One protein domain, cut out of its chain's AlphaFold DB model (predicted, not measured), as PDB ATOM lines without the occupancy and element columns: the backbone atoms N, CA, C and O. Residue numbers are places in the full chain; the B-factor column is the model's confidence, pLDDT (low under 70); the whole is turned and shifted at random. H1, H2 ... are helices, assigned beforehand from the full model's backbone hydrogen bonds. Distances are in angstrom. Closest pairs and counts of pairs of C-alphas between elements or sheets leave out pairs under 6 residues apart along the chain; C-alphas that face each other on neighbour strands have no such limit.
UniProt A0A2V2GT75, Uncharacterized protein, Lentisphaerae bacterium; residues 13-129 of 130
ATOM      1  N   PRO A  13     -36.762  29.643 -13.318       84.19
ATOM      2  CA  PRO A  13     -37.725  29.580 -14.410       84.19
ATOM      3  C   PRO A  13     -38.917  28.660 -14.083       84.19
ATOM      4  O   PRO A  13     -38.746  27.673 -13.360       84.19
ATOM      5  N   PRO A  14     -40.111  28.913 -14.656       82.50
ATOM      6  CA  PRO A  14     -41.311  28.111 -14.399       82.50
ATOM      7  C   PRO A  14     -41.133  26.610 -14.652       82.50
ATOM      8  O   PRO A  14     -41.717  25.792 -13.947       82.50
ATOM      9  N   GLU A  15     -40.315  26.240 -15.635       84.44
ATOM     10  CA  GLU A  15     -40.011  24.845 -15.974       84.44
ATOM     11  C   GLU A  15     -39.239  24.147 -14.848       84.44
ATOM     12  O   GLU A  15     -39.664  23.102 -14.359       84.44
ATOM     13  N   MET A  16     -38.191  24.789 -14.331       82.81
ATOM     14  CA  MET A  16     -37.402  24.274 -13.207       82.81
ATOM     15  C   MET A  16     -38.224  24.207 -11.912       82.81
ATOM     16  O   MET A  16     -38.083  23.269 -11.129       82.81
ATOM     17  N   LEU A  17     -39.138  25.159 -11.694       81.94
ATOM     18  CA  LEU A  17     -40.071  25.105 -10.564       81.94
ATOM     19  C   LEU A  17     -41.009  23.891 -10.649       81.94
ATOM     20  O   LEU A  17     -41.305  23.281  -9.620       81.94
ATOM     21  N   ARG A  18     -41.456  23.508 -11.854       84.38
ATOM     22  CA  ARG A  18     -42.270  22.299 -12.064       84.38
ATOM     23  C   ARG A  18     -41.472  21.029 -11.772       84.38
ATOM     24  O   ARG A  18     -41.999  20.148 -11.097       84.38
ATOM     25  N   GLU A  19     -40.219  20.951 -12.213       82.25
ATOM     26  CA  GLU A  19     -39.333  19.810 -11.925       82.25
ATOM     27  C   GLU A  19     -39.060  19.650 -10.422       82.25
ATOM     28  O   GLU A  19     -39.154  18.546  -9.873       82.25
ATOM     29  N   LEU A  20     -38.807  20.759  -9.721       80.62
ATOM     30  CA  LEU A  20     -38.616  20.764  -8.270       80.62
ATOM     31  C   LEU A  20     -39.898  20.375  -7.524       80.62
ATOM     32  O   LEU A  20     -39.852  19.583  -6.580       80.62
ATOM     33  N   ALA A  21     -41.055  20.884  -7.956       79.44
ATOM     34  CA  ALA A  21     -42.349  20.530  -7.376       79.44
ATOM     35  C   ALA A  21     -42.699  19.049  -7.599       79.44
ATOM     36  O   ALA A  21     -43.228  18.407  -6.690       79.44
ATOM     37  N   ALA A  22     -42.377  18.488  -8.770       80.88
ATOM     38  CA  ALA A  22     -42.522  17.060  -9.048       80.88
ATOM     39  C   ALA A  22     -41.604  16.218  -8.147       80.88
ATOM     40  O   ALA A  22     -42.051  15.245  -7.545       80.88
ATOM     41  N   SER A  23     -40.354  16.647  -7.965       77.94
ATOM     42  CA  SER A  23     -39.384  15.976  -7.090       77.94
ATOM     43  C   SER A  23     -39.796  16.017  -5.613       77.94
ATOM     44  O   SER A  23     -39.607  15.039  -4.887       77.94
ATOM     45  N   ARG A  24     -40.434  17.110  -5.167       74.50
ATOM     46  CA  ARG A  24     -40.954  17.277  -3.797       74.50
ATOM     47  C   ARG A  24     -42.051  16.277  -3.446       74.50
ATOM     48  O   ARG A  24     -42.149  15.893  -2.284       74.50
ATOM     49  N   LYS A  25     -42.848  15.844  -4.427       75.25
ATOM     50  CA  LYS A  25     -43.876  14.807  -4.235       75.25
ATOM     51  C   LYS A  25     -43.276  13.421  -3.974       75.25
ATOM     52  O   LYS A  25     -43.959  12.584  -3.399       75.25
ATOM     53  N   ASN A  26     -42.016  13.199  -4.358       71.38
ATOM     54  CA  ASN A  26     -41.351  11.902  -4.240       71.38
ATOM     55  C   ASN A  26     -40.605  11.758  -2.908       71.38
ATOM     56  O   ASN A  26     -40.844  10.807  -2.174       71.38
ATOM     57  N   SER A  27     -39.693  12.683  -2.581       82.56
ATOM     58  CA  SER A  27     -39.005  12.732  -1.279       82.56
ATOM     59  C   SER A  27     -38.109  13.970  -1.154       82.56
ATOM     60  O   SER A  27     -37.738  14.601  -2.144       82.56
ATOM     61  N   LYS A  28     -37.665  14.281   0.073       81.12
ATOM     62  CA  LYS A  28     -36.632  15.306   0.313       81.12
ATOM     63  C   LYS A  28     -35.318  14.978  -0.416       81.12
ATOM     64  O   LYS A  28     -34.686  15.876  -0.963       81.12
ATOM     65  N   ALA A  29     -34.937  13.698  -0.478       83.50
ATOM     66  CA  ALA A  29     -33.749  13.243  -1.203       83.50
ATOM     67  C   ALA A  29     -33.861  13.487  -2.720       83.50
ATOM     68  O   ALA A  29     -32.899  13.933  -3.339       83.50
ATOM     69  N   ALA A  30     -35.045  13.282  -3.307       80.06
ATOM     70  CA  ALA A  30     -35.291  13.559  -4.722       80.06
ATOM     71  C   ALA A  30     -35.176  15.056  -5.058       80.06
ATOM     72  O   ALA A  30     -34.646  15.411  -6.108       80.06
ATOM     73  N   VAL A  31     -35.609  15.945  -4.153       80.19
ATOM     74  CA  VAL A  31     -35.413  17.398  -4.308       80.19
ATOM     75  C   VAL A  31     -33.928  17.757  -4.307       80.19
ATOM     76  O   VAL A  31     -33.494  18.505  -5.179       80.19
ATOM     77  N   TYR A  32     -33.138  17.206  -3.380       83.19
ATOM     78  CA  TYR A  32     -31.692  17.450  -3.358       83.19
ATOM     79  C   TYR A  32     -30.992  16.918  -4.609       83.19
ATOM     80  O   TYR A  32     -30.156  17.621  -5.164       83.19
ATOM     81  N   ALA A  33     -31.363  15.733  -5.102       85.81
ATOM     82  CA  ALA A  33     -30.815  15.197  -6.347       85.81
ATOM     83  C   ALA A  33     -31.157  16.084  -7.562       85.81
ATOM     84  O   ALA A  33     -30.298  16.339  -8.406       85.81
ATOM     85  N   CYS A  34     -32.390  16.599  -7.633       84.75
ATOM     86  CA  CYS A  34     -32.813  17.540  -8.672       84.75
ATOM     87  C   CYS A  34     -32.020  18.859  -8.603       84.75
ATOM     88  O   CYS A  34     -31.492  19.311  -9.617       84.75
ATOM     89  N   LEU A  35     -31.857  19.434  -7.406       84.50
ATOM     90  CA  LEU A  35     -31.045  20.638  -7.196       84.50
ATOM     91  C   LEU A  35     -29.568  20.418  -7.539       84.50
ATOM     92  O   LEU A  35     -28.967  21.275  -8.181       84.50
ATOM     93  N   GLN A  36     -28.994  19.275  -7.154       87.19
ATOM     94  CA  GLN A  36     -27.608  18.944  -7.476       87.19
ATOM     95  C   GLN A  36     -27.404  18.876  -8.990       87.19
ATOM     96  O   GLN A  36     -26.489  19.504  -9.508       87.19
ATOM     97  N   LYS A  37     -28.313  18.215  -9.716       89.38
ATOM     98  CA  LYS A  37     -28.261  18.152 -11.180       89.38
ATOM     99  C   LYS A  37     -28.303  19.544 -11.822       89.38
ATOM    100  O   LYS A  37     -27.537  19.816 -12.739       89.38
ATOM    101  N   ILE A  38     -29.163  20.433 -11.321       87.44
ATOM    102  CA  ILE A  38     -29.248  21.826 -11.789       87.44
ATOM    103  C   ILE A  38     -27.910  22.553 -11.598       87.44
ATOM    104  O   ILE A  38     -27.465  23.270 -12.496       87.44
ATOM    105  N   ILE A  39     -27.273  22.380 -10.437       88.19
ATOM    106  CA  ILE A  39     -25.969  22.983 -10.141       88.19
ATOM    107  C   ILE A  39     -24.898  22.406 -11.069       88.19
ATOM    108  O   ILE A  39     -24.176  23.176 -11.698       88.19
ATOM    109  N   ASP A  40     -24.842  21.083 -11.227       90.44
ATOM    110  CA  ASP A  40     -23.869  20.408 -12.088       90.44
ATOM    111  C   ASP A  40     -23.988  20.871 -13.549       90.44
ATOM    112  O   ASP A  40     -22.987  21.130 -14.223       90.44
ATOM    113  N   ASP A  41     -25.214  21.011 -14.055       90.62
ATOM    114  CA  ASP A  41     -25.466  21.480 -15.417       90.62
ATOM    115  C   ASP A  41     -25.095  22.965 -15.576       90.62
ATOM    116  O   ASP A  41     -24.475  23.347 -16.576       90.62
ATOM    117  N   ALA A  42     -25.370  23.799 -14.568       88.81
ATOM    118  CA  ALA A  42     -24.925  25.191 -14.546       88.81
ATOM    119  C   ALA A  42     -23.390  25.306 -14.515       88.81
ATOM    120  O   ALA A  42     -22.814  26.150 -15.208       88.81
ATOM    121  N   GLU A  43     -22.702  24.450 -13.757       92.38
ATOM    122  CA  GLU A  43     -21.242  24.394 -13.733       92.38
ATOM    123  C   GLU A  43     -20.667  23.978 -15.084       92.38
ATOM    124  O   GLU A  43     -19.783  24.665 -15.605       92.38
ATOM    125  N   LYS A  44     -21.201  22.916 -15.700       93.81
ATOM    126  CA  LYS A  44     -20.806  22.486 -17.050       93.81
ATOM    127  C   LYS A  44     -20.986  23.611 -18.062       93.81
ATOM    128  O   LYS A  44     -20.074  23.887 -18.843       93.81
ATOM    129  N   PHE A  45     -22.125  24.302 -18.020       90.50
ATOM    130  CA  PHE A  45     -22.400  25.438 -18.894       90.50
ATOM    131  C   PHE A  45     -21.388  26.572 -18.687       90.50
ATOM    132  O   PHE A  45     -20.794  27.064 -19.649       90.50
ATOM    133  N   ARG A  46     -21.114  26.948 -17.430       90.88
ATOM    134  CA  ARG A  46     -20.105  27.969 -17.100       90.88
ATOM    135  C   ARG A  46     -18.714  27.581 -17.590       90.88
ATOM    136  O   ARG A  46     -18.027  28.416 -18.176       90.88
ATOM    137  N   GLN A  47     -18.298  26.332 -17.382       92.25
ATOM    138  CA  GLN A  47     -17.005  25.831 -17.847       92.25
ATOM    139  C   GLN A  47     -16.910  25.850 -19.374       92.25
ATOM    140  O   GLN A  47     -15.895  26.285 -19.917       92.25
ATOM    141  N   PHE A  48     -17.962  25.423 -20.074       90.50
ATOM    142  CA  PHE A  48     -18.018  25.457 -21.532       90.50
ATOM    143  C   PHE A  48     -17.895  26.889 -22.069       90.50
ATOM    144  O   PHE A  48     -17.059  27.156 -22.937       90.50
ATOM    145  N   HIS A  49     -18.665  27.828 -21.512       89.25
ATOM    146  CA  HIS A  49     -18.606  29.238 -21.896       89.25
ATOM    147  C   HIS A  49     -17.243  29.866 -21.611       89.25
ATOM    148  O   HIS A  49     -16.702  30.554 -22.481       89.25
ATOM    149  N   ARG A  50     -16.656  29.589 -20.440       90.50
ATOM    150  CA  ARG A  50     -15.303  30.040 -20.096       90.50
ATOM    151  C   ARG A  50     -14.283  29.511 -21.103       90.50
ATOM    152  O   ARG A  50     -13.593  30.316 -21.716       90.50
ATOM    153  N   LYS A  51     -14.254  28.196 -21.356       90.88
ATOM    154  CA  LYS A  51     -13.335  27.582 -22.331       90.88
ATOM    155  C   LYS A  51     -13.503  28.176 -23.729       90.88
ATOM    156  O   LYS A  51     -12.519  28.435 -24.416       90.88
ATOM    157  N   ARG A  52     -14.742  28.415 -24.173       87.44
ATOM    158  CA  ARG A  52     -15.015  29.060 -25.469       87.44
ATOM    159  C   ARG A  52     -14.466  30.487 -25.514       87.44
ATOM    160  O   ARG A  52     -13.891  30.874 -26.530       87.44
ATOM    161  N   HIS A  53     -14.642  31.254 -24.440       88.06
ATOM    162  CA  HIS A  53     -14.145  32.624 -24.351       88.06
ATOM    163  C   HIS A  53     -12.613  32.674 -24.303       88.06
ATOM    164  O   HIS A  53     -12.015  33.431 -25.059       88.06
ATOM    165  N   GLU A  54     -11.980  31.805 -23.514       91.19
ATOM    166  CA  GLU A  54     -10.521  31.655 -23.445       91.19
ATOM    167  C   GLU A  54      -9.929  31.303 -24.813       91.19
ATOM    168  O   GLU A  54      -9.011  31.974 -25.275       91.19
ATOM    169  N   LYS A  55     -10.510  30.327 -25.525       90.44
ATOM    170  CA  LYS A  55     -10.079  29.985 -26.891       90.44
ATOM    171  C   LYS A  55     -10.248  31.145 -27.872       90.44
ATOM    172  O   LYS A  55      -9.444  31.312 -28.782       90.44
ATOM    173  N   ALA A  56     -11.323  31.926 -27.758       89.88
ATOM    174  CA  ALA A  56     -11.514  33.107 -28.600       89.88
ATOM    175  C   ALA A  56     -10.473  34.195 -28.288       89.88
ATOM    176  O   ALA A  56      -9.912  34.771 -29.215       89.88
ATOM    177  N   LEU A  57     -10.174  34.425 -27.008       92.69
ATOM    178  CA  LEU A  57      -9.159  35.378 -26.570       92.69
ATOM    179  C   LEU A  57      -7.756  34.970 -27.036       92.69
ATOM    180  O   LEU A  57      -7.053  35.794 -27.612       92.69
ATOM    181  N   GLN A  58      -7.374  33.702 -26.863       94.19
ATOM    182  CA  GLN A  58      -6.090  33.175 -27.339       94.19
ATOM    183  C   GLN A  58      -5.905  33.405 -28.843       94.19
ATOM    184  O   GLN A  58      -4.845  33.856 -29.270       94.19
ATOM    185  N   ARG A  59      -6.949  33.178 -29.646       92.06
ATOM    186  CA  ARG A  59      -6.906  33.441 -31.093       92.06
ATOM    187  C   ARG A  59      -6.800  34.926 -31.414       92.06
ATOM    188  O   ARG A  59      -5.995  35.306 -32.256       92.06
ATOM    189  N   SER A  60      -7.547  35.775 -30.707       94.19
ATOM    190  CA  SER A  60      -7.406  37.230 -30.832       94.19
ATOM    191  C   SER A  60      -5.975  37.693 -30.551       94.19
ATOM    192  O   SER A  60      -5.471  38.553 -31.271       94.19
ATOM    193  N   ILE A  61      -5.310  37.110 -29.550       96.50
ATOM    194  CA  ILE A  61      -3.904  37.387 -29.228       96.50
ATOM    195  C   ILE A  61      -2.987  36.906 -30.357       96.50
ATOM    196  O   ILE A  61      -2.145  37.674 -30.813       96.50
ATOM    197  N   GLN A  62      -3.172  35.681 -30.858       96.00
ATOM    198  CA  GLN A  62      -2.370  35.128 -31.958       96.00
ATOM    199  C   GLN A  62      -2.463  35.982 -33.230       96.00
ATOM    200  O   GLN A  62      -1.442  36.401 -33.772       96.00
ATOM    201  N   TRP A  63      -3.677  36.324 -33.668       96.38
ATOM    202  CA  TRP A  63      -3.879  37.201 -34.824       96.38
ATOM    203  C   TRP A  63      -3.351  38.618 -34.581       96.38
ATOM    204  O   TRP A  63      -2.860  39.272 -35.500       96.38
ATOM    205  N   GLY A  64      -3.439  39.102 -33.341       97.06
ATOM    206  CA  GLY A  64      -2.877  40.382 -32.932       97.06
ATOM    207  C   GLY A  64      -1.354  40.406 -33.026       97.06
ATOM    208  O   GLY A  64      -0.802  41.387 -33.525       97.06
ATOM    209  N   ALA A  65      -0.695  39.323 -32.608       97.62
ATOM    210  CA  ALA A  65       0.747  39.138 -32.710       97.62
ATOM    211  C   ALA A  65       1.195  39.115 -34.176       97.62
ATOM    212  O   ALA A  65       2.112  39.838 -34.560       97.62
ATOM    213  N   GLU A  66       0.500  38.354 -35.021       97.19
ATOM    214  CA  GLU A  66       0.791  38.280 -36.454       97.19
ATOM    215  C   GLU A  66       0.638  39.647 -37.140       97.19
ATOM    216  O   GLU A  66       1.554  40.127 -37.812       97.19
ATOM    217  N   TYR A  67      -0.485  40.337 -36.898       97.31
ATOM    218  CA  TYR A  67      -0.688  41.701 -37.386       97.31
ATOM    219  C   TYR A  67       0.411  42.654 -36.893       97.31
ATOM    220  O   TYR A  67       0.866  43.523 -37.645       97.31
ATOM    221  N   HIS A  68       0.853  42.496 -35.643       97.69
ATOM    222  CA  HIS A  68       1.920  43.304 -35.072       97.69
ATOM    223  C   HIS A  68       3.248  43.112 -35.808       97.69
ATOM    224  O   HIS A  68       3.915  44.105 -36.095       97.69
ATOM    225  N   VAL A  69       3.606  41.878 -36.180       98.00
ATOM    226  CA  VAL A  69       4.817  41.596 -36.970       98.00
ATOM    227  C   VAL A  69       4.775  42.330 -38.310       98.00
ATOM    228  O   VAL A  69       5.739  43.015 -38.664       98.00
ATOM    229  N   TYR A  70       3.651  42.273 -39.033       97.62
ATOM    230  CA  TYR A  70       3.498  43.021 -40.285       97.62
ATOM    231  C   TYR A  70       3.618  44.530 -40.069       97.62
ATOM    232  O   TYR A  70       4.292  45.221 -40.833       97.62
ATOM    233  N   LEU A  71       2.999  45.054 -39.010       97.06
ATOM    234  CA  LEU A  71       3.083  46.472 -38.681       97.06
ATOM    235  C   LEU A  71       4.528  46.904 -38.401       97.06
ATOM    236  O   LEU A  71       4.967  47.906 -38.964       97.06
ATOM    237  N   GLN A  72       5.268  46.152 -37.584       97.56
ATOM    238  CA  GLN A  72       6.662  46.465 -37.262       97.56
ATOM    239  C   GLN A  72       7.566  46.388 -38.489       97.56
ATOM    240  O   GLN A  72       8.390  47.276 -38.685       97.56
ATOM    241  N   LYS A  73       7.365  45.400 -39.369       97.75
ATOM    242  CA  LYS A  73       8.094  45.297 -40.642       97.75
ATOM    243  C   LYS A  73       7.954  46.572 -41.480       97.75
ATOM    244  O   LYS A  73       8.945  47.099 -41.978       97.75
ATOM    245  N   HIS A  74       6.733  47.089 -41.616       97.25
ATOM    246  CA  HIS A  74       6.471  48.306 -42.391       97.25
ATOM    247  C   HIS A  74       6.999  49.571 -41.709       97.25
ATOM    248  O   HIS A  74       7.505  50.464 -42.387       97.25
ATOM    249  N   LEU A  75       6.918  49.649 -40.379       97.00
ATOM    250  CA  LEU A  75       7.504  50.756 -39.619       97.00
ATOM    251  C   LEU A  75       9.035  50.772 -39.737       97.00
ATOM    252  O   LEU A  75       9.609  51.834 -39.965       97.00
ATOM    253  N   ALA A  76       9.684  49.607 -39.660       97.12
ATOM    254  CA  ALA A  76      11.128  49.462 -39.840       97.12
ATOM    255  C   ALA A  76      11.586  49.841 -41.259       97.12
ATOM    256  O   ALA A  76      12.673  50.383 -41.433       97.12
ATOM    257  N   ALA A  77      10.730  49.647 -42.268       96.25
ATOM    258  CA  ALA A  77      10.948  50.131 -43.633       96.25
ATOM    259  C   ALA A  77      10.756  51.660 -43.796       96.25
ATOM    260  O   ALA A  77      10.767  52.167 -44.916       96.25
ATOM    261  N   GLY A  78      10.545  52.404 -42.704       96.31
ATOM    262  CA  GLY A  78      10.421  53.865 -42.709       96.31
ATOM    263  C   GLY A  78       9.041  54.390 -43.115       96.31
ATOM    264  O   GLY A  78       8.869  55.595 -43.319       96.31
ATOM    265  N   LEU A  79       8.027  53.525 -43.233       95.56
ATOM    266  CA  LEU A  79       6.675  53.968 -43.570       95.56
ATOM    267  C   LEU A  79       6.049  54.747 -42.407       95.56
ATOM    268  O   LEU A  79       6.070  54.325 -41.251       95.56
ATOM    269  N   LYS A  80       5.372  55.857 -42.730       96.00
ATOM    270  CA  LYS A  80       4.545  56.593 -41.759       96.00
ATOM    271  C   LYS A  80       3.477  55.670 -41.168       96.00
ATOM    272  O   LYS A  80       2.873  54.875 -41.888       96.00
ATOM    273  N   GLN A  81       3.152  55.853 -39.888       93.81
ATOM    274  CA  GLN A  81       2.258  54.966 -39.130       93.81
ATOM    275  C   GLN A  81       0.923  54.654 -39.834       93.81
ATOM    276  O   GLN A  81       0.488  53.504 -39.862       93.81
ATOM    277  N   LYS A  82       0.269  55.654 -40.443       94.62
ATOM    278  CA  LYS A  82      -0.993  55.459 -41.185       94.62
ATOM    279  C   LYS A  82      -0.811  54.531 -42.395       94.62
ATOM    280  O   LYS A  82      -1.636  53.644 -42.629       94.62
ATOM    281  N   THR A  83       0.275  54.719 -43.141       95.19
ATOM    282  CA  THR A  83       0.618  53.911 -44.315       95.19
ATOM    283  C   THR A  83       1.038  52.503 -43.903       95.19
ATOM    284  O   THR A  83       0.521  51.541 -44.462       95.19
ATOM    285  N   ALA A  84       1.861  52.373 -42.858       96.25
ATOM    286  CA  ALA A  84       2.274  51.087 -42.297       96.25
ATOM    287  C   ALA A  84       1.073  50.247 -41.831       96.25
ATOM    288  O   ALA A  84       0.964  49.079 -42.187       96.25
ATOM    289  N   ARG A  85       0.097  50.852 -41.133       94.88
ATOM    290  CA  ARG A  85      -1.152  50.169 -40.736       94.88
ATOM    291  C   ARG A  85      -1.958  49.663 -41.929       94.88
ATOM    292  O   ARG A  85      -2.580  48.605 -41.845       94.88
ATOM    293  N   THR A  86      -1.972  50.429 -43.017       95.38
ATOM    294  CA  THR A  86      -2.699  50.073 -44.241       95.38
ATOM    295  C   THR A  86      -2.004  48.924 -44.968       95.38
ATOM    296  O   THR A  86      -2.677  47.990 -45.394       95.38
ATOM    297  N   ALA A  87      -0.674  48.966 -45.063       95.88
ATOM    298  CA  ALA A  87       0.135  47.902 -45.647       95.88
ATOM    299  C   ALA A  87       0.038  46.607 -44.824       95.88
ATOM    300  O   ALA A  87      -0.340  45.575 -45.365       95.88
ATOM    301  N   ALA A  88       0.201  46.685 -43.500       96.81
ATOM    302  CA  ALA A  88       0.062  45.540 -42.598       96.81
ATOM    303  C   ALA A  88      -1.324  44.886 -42.679       96.81
ATOM    304  O   ALA A  88      -1.452  43.666 -42.633       96.81
ATOM    305  N   ARG A  89      -2.386  45.686 -42.847       94.94
ATOM    306  CA  ARG A  89      -3.734  45.154 -43.071       94.94
ATOM    307  C   ARG A  89      -3.837  44.384 -44.389       94.94
ATOM    308  O   ARG A  89      -4.538  43.379 -44.429       94.94
ATOM    309  N   ARG A  90      -3.203  44.863 -45.464       94.81
ATOM    310  CA  ARG A  90      -3.193  44.150 -46.751       94.81
ATOM    311  C   ARG A  90      -2.455  42.822 -46.627       94.81
ATOM    312  O   ARG A  90      -2.998  41.822 -47.077       94.81
ATOM    313  N   ASP A  91      -1.307  42.813 -45.954       96.00
ATOM    314  CA  ASP A  91      -0.536  41.591 -45.701       96.00
ATOM    315  C   ASP A  91      -1.356  40.581 -44.892       96.00
ATOM    316  O   ASP A  91      -1.483  39.428 -45.290       96.00
ATOM    317  N   PHE A  92      -2.025  41.036 -43.828       95.50
ATOM    318  CA  PHE A  92      -2.895  40.179 -43.022       95.50
ATOM    319  C   PHE A  92      -4.061  39.584 -43.830       95.50
ATOM    320  O   PHE A  92      -4.399  38.415 -43.668       95.50
ATOM    321  N   ILE A  93      -4.685  40.373 -44.714       92.62
ATOM    322  CA  ILE A  93      -5.758  39.895 -45.605       92.62
ATOM    323  C   ILE A  93      -5.219  38.882 -46.622       92.62
ATOM    324  O   ILE A  93      -5.910  37.917 -46.935       92.62
ATOM    325  N   ALA A  94      -4.010  39.095 -47.141       92.12
ATOM    326  CA  ALA A  94      -3.375  38.176 -48.078       92.12
ATOM    327  C   ALA A  94      -3.014  36.835 -47.415       92.12
ATOM    328  O   ALA A  94      -3.168  35.794 -48.049       92.12
ATOM    329  N   ALA A  95      -2.597  36.854 -46.145       91.50
ATOM    330  CA  ALA A  95      -2.333  35.655 -45.348       91.50
ATOM    331  C   ALA A  95      -3.611  34.872 -44.991       91.50
ATOM    332  O   ALA A  95      -3.567  33.655 -44.826       91.50
ATOM    333  N   HIS A  96      -4.762  35.554 -44.933       88.94
ATOM    334  CA  HIS A  96      -6.059  34.973 -44.575       88.94
ATOM    335  C   HIS A  96      -7.100  35.163 -45.691       88.94
ATOM    336  O   HIS A  96      -8.051  35.943 -45.535       88.94
ATOM    337  N   PRO A  97      -6.952  34.470 -46.836       82.44
ATOM    338  CA  PRO A  97      -7.892  34.590 -47.943       82.44
ATOM    339  C   PRO A  97      -9.293  34.142 -47.518       82.44
ATOM    340  O   PRO A  97      -9.461  33.132 -46.837       82.44
ATOM    341  N   ARG A  98     -10.321  34.898 -47.931       74.94
ATOM    342  CA  ARG A  98     -11.715  34.560 -47.608       74.94
ATOM    343  C   ARG A  98     -12.070  33.167 -48.147       74.94
ATOM    344  O   ARG A  98     -11.806  32.917 -49.327       74.94
ATOM    345  N   PRO A  99     -12.723  32.314 -47.339       77.25
ATOM    346  CA  PRO A  99     -13.263  31.044 -47.808       77.25
ATOM    347  C   PRO A  99     -14.217  31.295 -48.978       77.25
ATOM    348  O   PRO A  99     -15.035  32.217 -48.913       77.25
ATOM    349  N   LYS A 100     -14.084  30.520 -50.059       75.81
ATOM    350  CA  LYS A 100     -14.896  30.716 -51.271       75.81
ATOM    351  C   LYS A 100     -16.243  30.009 -51.153       75.81
ATOM    352  O   LYS A 100     -17.246  30.555 -51.603       75.81
ATOM    353  N   ASN A 101     -16.262  28.849 -50.493       78.69
ATOM    354  CA  ASN A 101     -17.440  27.996 -50.360       78.69
ATOM    355  C   ASN A 101     -17.738  27.653 -48.887       78.69
ATOM    356  O   ASN A 101     -16.874  27.775 -48.017       78.69
ATOM    357  N   ALA A 102     -18.959  27.182 -48.605       67.88
ATOM    358  CA  ALA A 102     -19.363  26.735 -47.264       67.88
ATOM    359  C   ALA A 102     -18.472  25.597 -46.726       67.88
ATOM    360  O   ALA A 102     -18.144  25.580 -45.541       67.88
ATOM    361  N   ASP A 103     -18.005  24.712 -47.610       65.94
ATOM    362  CA  ASP A 103     -17.083  23.624 -47.263       65.94
ATOM    363  C   ASP A 103     -15.704  24.133 -46.817       65.94
ATOM    364  O   ASP A 103     -15.101  23.564 -45.907       65.94
ATOM    365  N   ASP A 104     -15.216  25.237 -47.395       64.81
ATOM    366  CA  ASP A 104     -13.962  25.871 -46.965       64.81
ATOM    367  C   ASP A 104     -14.127  26.515 -45.583       64.81
ATOM    368  O   ASP A 104     -13.212  26.489 -44.759       64.81
ATOM    369  N   LEU A 105     -15.314  27.062 -45.299       66.38
ATOM    370  CA  LEU A 105     -15.644  27.635 -43.995       66.38
ATOM    371  C   LEU A 105     -15.656  26.553 -42.895       66.38
ATOM    372  O   LEU A 105     -15.148  26.786 -41.799       66.38
ATOM    373  N   LEU A 106     -16.190  25.364 -43.209       61.41
ATOM    374  CA  LEU A 106     -16.226  24.201 -42.313       61.41
ATOM    375  C   LEU A 106     -14.842  23.569 -42.109       61.41
ATOM    376  O   LEU A 106     -14.511  23.178 -40.992       61.41
ATOM    377  N   LYS A 107     -14.011  23.498 -43.158       59.47
ATOM    378  CA  LYS A 107     -12.633  22.981 -43.060       59.47
ATOM    379  C   LYS A 107     -11.727  23.887 -42.241       59.47
ATOM    380  O   LYS A 107     -10.906  23.390 -41.477       59.47
ATOM    381  N   HIS A 108     -11.868  25.200 -42.402       59.59
ATOM    382  CA  HIS A 108     -11.017  26.136 -41.684       59.59
ATOM    383  C   HIS A 108     -11.481  26.393 -40.256       59.59
ATOM    384  O   HIS A 108     -10.631  26.780 -39.466       59.59
ATOM    385  N   ASN A 109     -12.757  26.140 -39.914       60.41
ATOM    386  CA  ASN A 109     -13.405  26.258 -38.590       60.41
ATOM    387  C   ASN A 109     -13.205  27.596 -37.831       60.41
ATOM    388  O   ASN A 109     -13.924  27.889 -36.875       60.41
ATOM    389  N   GLU A 110     -12.248  28.424 -38.238       73.94
ATOM    390  CA  GLU A 110     -11.681  29.556 -37.531       73.94
ATOM    391  C   GLU A 110     -11.084  30.520 -38.567       73.94
ATOM    392  O   GLU A 110      -9.974  30.348 -39.062       73.94
ATOM    393  N   PHE A 111     -11.851  31.552 -38.916       82.50
ATOM    394  CA  PHE A 111     -11.438  32.594 -39.852       82.50
ATOM    395  C   PHE A 111     -11.403  33.950 -39.128       82.50
ATOM    396  O   PHE A 111     -12.406  34.307 -38.495       82.50
ATOM    397  N   PRO A 112     -10.298  34.719 -39.184       88.81
ATOM    398  CA  PRO A 112     -10.233  36.011 -38.518       88.81
ATOM    399  C   PRO A 112     -11.151  37.038 -39.179       88.81
ATOM    400  O   PRO A 112     -11.361  37.071 -40.393       88.81
ATOM    401  N   GLY A 113     -11.649  37.974 -38.376       88.75
ATOM    402  CA  GLY A 113     -12.311  39.156 -38.902       88.75
ATOM    403  C   GLY A 113     -11.314  40.046 -39.650       88.75
ATOM    404  O   GLY A 113     -10.385  40.582 -39.058       88.75
ATOM    405  N   LEU A 114     -11.544  40.280 -40.944       89.56
ATOM    406  CA  LEU A 114     -10.671  41.112 -41.797       89.56
ATOM    407  C   LEU A 114     -10.996  42.624 -41.758       89.56
ATOM    408  O   LEU A 114     -10.456  43.441 -42.523       89.56
ATOM    409  N   SER A 115     -11.947  43.016 -40.910       90.56
ATOM    410  CA  SER A 115     -12.370  44.407 -40.766       90.56
ATOM    411  C   SER A 115     -11.334  45.221 -39.980       90.56
ATOM    412  O   SER A 115     -10.596  44.687 -39.153       90.56
ATOM    413  N   ALA A 116     -11.282  46.538 -40.200       90.69
ATOM    414  CA  ALA A 116     -10.399  47.399 -39.411       90.69
ATOM    415  C   ALA A 116     -10.724  47.376 -37.897       90.69
ATOM    416  O   ALA A 116      -9.779  47.343 -37.109       90.69
ATOM    417  N   PRO A 117     -12.002  47.362 -37.454       95.06
ATOM    418  CA  PRO A 117     -12.338  47.131 -36.047       95.06
ATOM    419  C   PRO A 117     -11.798  45.812 -35.485       95.06
ATOM    420  O   PRO A 117     -11.231  45.820 -34.396       95.06
ATOM    421  N   SER A 118     -11.919  44.710 -36.232       93.56
ATOM    422  CA  SER A 118     -11.421  43.393 -35.809       93.56
ATOM    423  C   SER A 118      -9.910  43.414 -35.582       93.56
ATOM    424  O   SER A 118      -9.450  43.046 -34.509       93.56
ATOM    425  N   LEU A 119      -9.147  43.955 -36.536       94.69
ATOM    426  CA  LEU A 119      -7.691  44.068 -36.408       94.69
ATOM    427  C   LEU A 119      -7.269  44.932 -35.218       94.69
ATOM    428  O   LEU A 119      -6.324  44.584 -34.518       94.69
ATOM    429  N   ARG A 120      -7.981  46.035 -34.947       94.94
ATOM    430  CA  ARG A 120      -7.722  46.849 -33.747       94.94
ATOM    431  C   ARG A 120      -7.979  46.065 -32.465       94.94
ATOM    432  O   ARG A 120      -7.209  46.204 -31.524       94.94
ATOM    433  N   HIS A 121      -9.047  45.272 -32.429       96.31
ATOM    434  CA  HIS A 121      -9.357  44.428 -31.280       96.31
ATOM    435  C   HIS A 121      -8.270  43.371 -31.050       96.31
ATOM    436  O   HIS A 121      -7.789  43.250 -29.930       96.31
ATOM    437  N   TYR A 122      -7.828  42.677 -32.102       97.00
ATOM    438  CA  TYR A 122      -6.753  41.684 -32.014       97.00
ATOM    439  C   TYR A 122      -5.434  42.314 -31.578       97.00
ATOM    440  O   TYR A 122      -4.805  41.853 -30.631       97.00
ATOM    441  N   HIS A 123      -5.040  43.421 -32.214       97.00
ATOM    442  CA  HIS A 123      -3.807  44.123 -31.866       97.00
ATOM    443  C   HIS A 123      -3.833  44.613 -30.414       97.00
ATOM    444  O   HIS A 123      -2.844  44.454 -29.709       97.00
ATOM    445  N   LYS A 124      -4.972  45.137 -29.943       97.44
ATOM    446  CA  LYS A 124      -5.157  45.511 -28.538       97.44
ATOM    447  C   LYS A 124      -5.020  44.303 -27.605       97.44
ATOM    448  O   LYS A 124      -4.242  44.384 -26.666       97.44
ATOM    449  N   ALA A 125      -5.714  43.199 -27.887       96.69
ATOM    450  CA  ALA A 125      -5.644  41.985 -27.072       96.69
ATOM    451  C   ALA A 125      -4.209  41.443 -26.967       96.69
ATOM    452  O   ALA A 125      -3.785  41.044 -25.889       96.69
ATOM    453  N   TYR A 126      -3.451  41.476 -28.065       97.81
ATOM    454  CA  TYR A 126      -2.035  41.117 -28.057       97.81
ATOM    455  C   TYR A 126      -1.206  42.054 -27.174       97.81
ATOM    456  O   TYR A 126      -0.470  41.579 -26.317       97.81
ATOM    457  N   LEU A 127      -1.350  43.372 -27.332       96.06
ATOM    458  CA  LEU A 127      -0.608  44.339 -26.517       96.06
ATOM    459  C   LEU A 127      -0.939  44.239 -25.021       96.06
ATOM    460  O   LEU A 127      -0.063  44.477 -24.205       96.06
ATOM    461  N   GLU A 128      -2.178  43.894 -24.668       96.62
ATOM    462  CA  GLU A 128      -2.604  43.667 -23.278       96.62
ATOM    463  C   GLU A 128      -2.120  42.323 -22.706       96.62
ATOM    464  O   GLU A 128      -2.229  42.105 -21.504       96.62
ATOM    465  N   SER A 129      -1.620  41.416 -23.552       94.44
ATOM    466  CA  SER A 129      -1.096  40.105 -23.141       94.44
ATOM    467  C   SER A 129       0.424  40.064 -22.943       94.44
ATOM    468  O   SER A 129       0.936  39.029 -22.516       94.44
TER     469      SER A 129
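AT A GLANCE: This is residues 13 to 129 of the 130 residues of an uncharacterized protein of Lentisphaerae bacterium (UniProt A0A2V2GT75). One very long, straight helix, H2, makes nearly the whole length of this model, and shorter helices pack on its two ends while its middle is bare. At the beginning of H2 the short H1 folds back as a helical hairpin; toward the other end H3 folds back at a steep angle and H5 crosses H2, and between H3 and H5 the chain makes a loop out to the side that holds the small H4, with residues 100 to 106, of which 102 to 106 belong to H4, sticking out. The printed part has 117 residues, with five named helices in the order H1, H2, H3, H4, H5 and no named strand; the class is all helix. The whole is extended, with a radius of gyration of the C-alphas of 23.8 A and spans of 77 by 35 by 19 A.

HOW THE PARTS SIT: H2, residues 28 to 76, is the hub and touches three other helices. Its residues 39 to 55 stand free. H1, residues 14 to 26, forms a helical hairpin with H2: they run opposite ways at a shallow tilt of 34.9 degrees, only just short of steep. They touch through residues 19 to 24 of H1 and 30 to 35 of H2, the closest C-alphas being those of Ser 23 and Val 31, 5.1 A apart. H5, residues 116 to 127, touches residues 57 to 68 of H2 and is about perpendicular to it at 82 degrees; the closest C-alphas, of Gly 64 and His 123, are 4.0 A apart. H3, residues 81 to 95, touches residues 66 to 75 of H2, opposite ways at a steep tilt of 63 degrees, closest at the C-alphas of Tyr 70 and Ala 88, 4.8 A. H3 and H5 are close but not clearly touching, with the C-alphas of Arg 89 and Leu 119 closest at 7.8 A. H4, residues 102 to 108, touches no helix. In H2, H3, H4 and H5 every O i to N i+4 pair is within hydrogen-bond range; in H1 8 of 9 are.

IN THESE COORDINATES: H2 runs 71.1 A from C-alpha 28 at (-36.632, 15.306, 0.313) to C-alpha 76 at (11.128, 49.462, -39.840). H1, residues 14 to 26, begins at C-alpha 14 at (-41.311, 28.111, -14.399) and is 19.1 A long. H3, residues 81 to 95, measures 20.8 A, and H4, residues 102 to 108, 10.1 A. H5, residues 116 to 127, is 16.5 A long and ends at C-alpha 127 at (-0.608, 44.339, -26.517).

THE WHOLE: The two C-alphas farthest apart, those of Lys 25 and Gly 78, are 77.2 A apart. The printed part has no cut. The links H1 to H2 and H2 to H3 are tight, those from H3 to H4 and H4 to H5 short. Mean pLDDT of the printed part is 88.3; residues 102 to 109 are under 70.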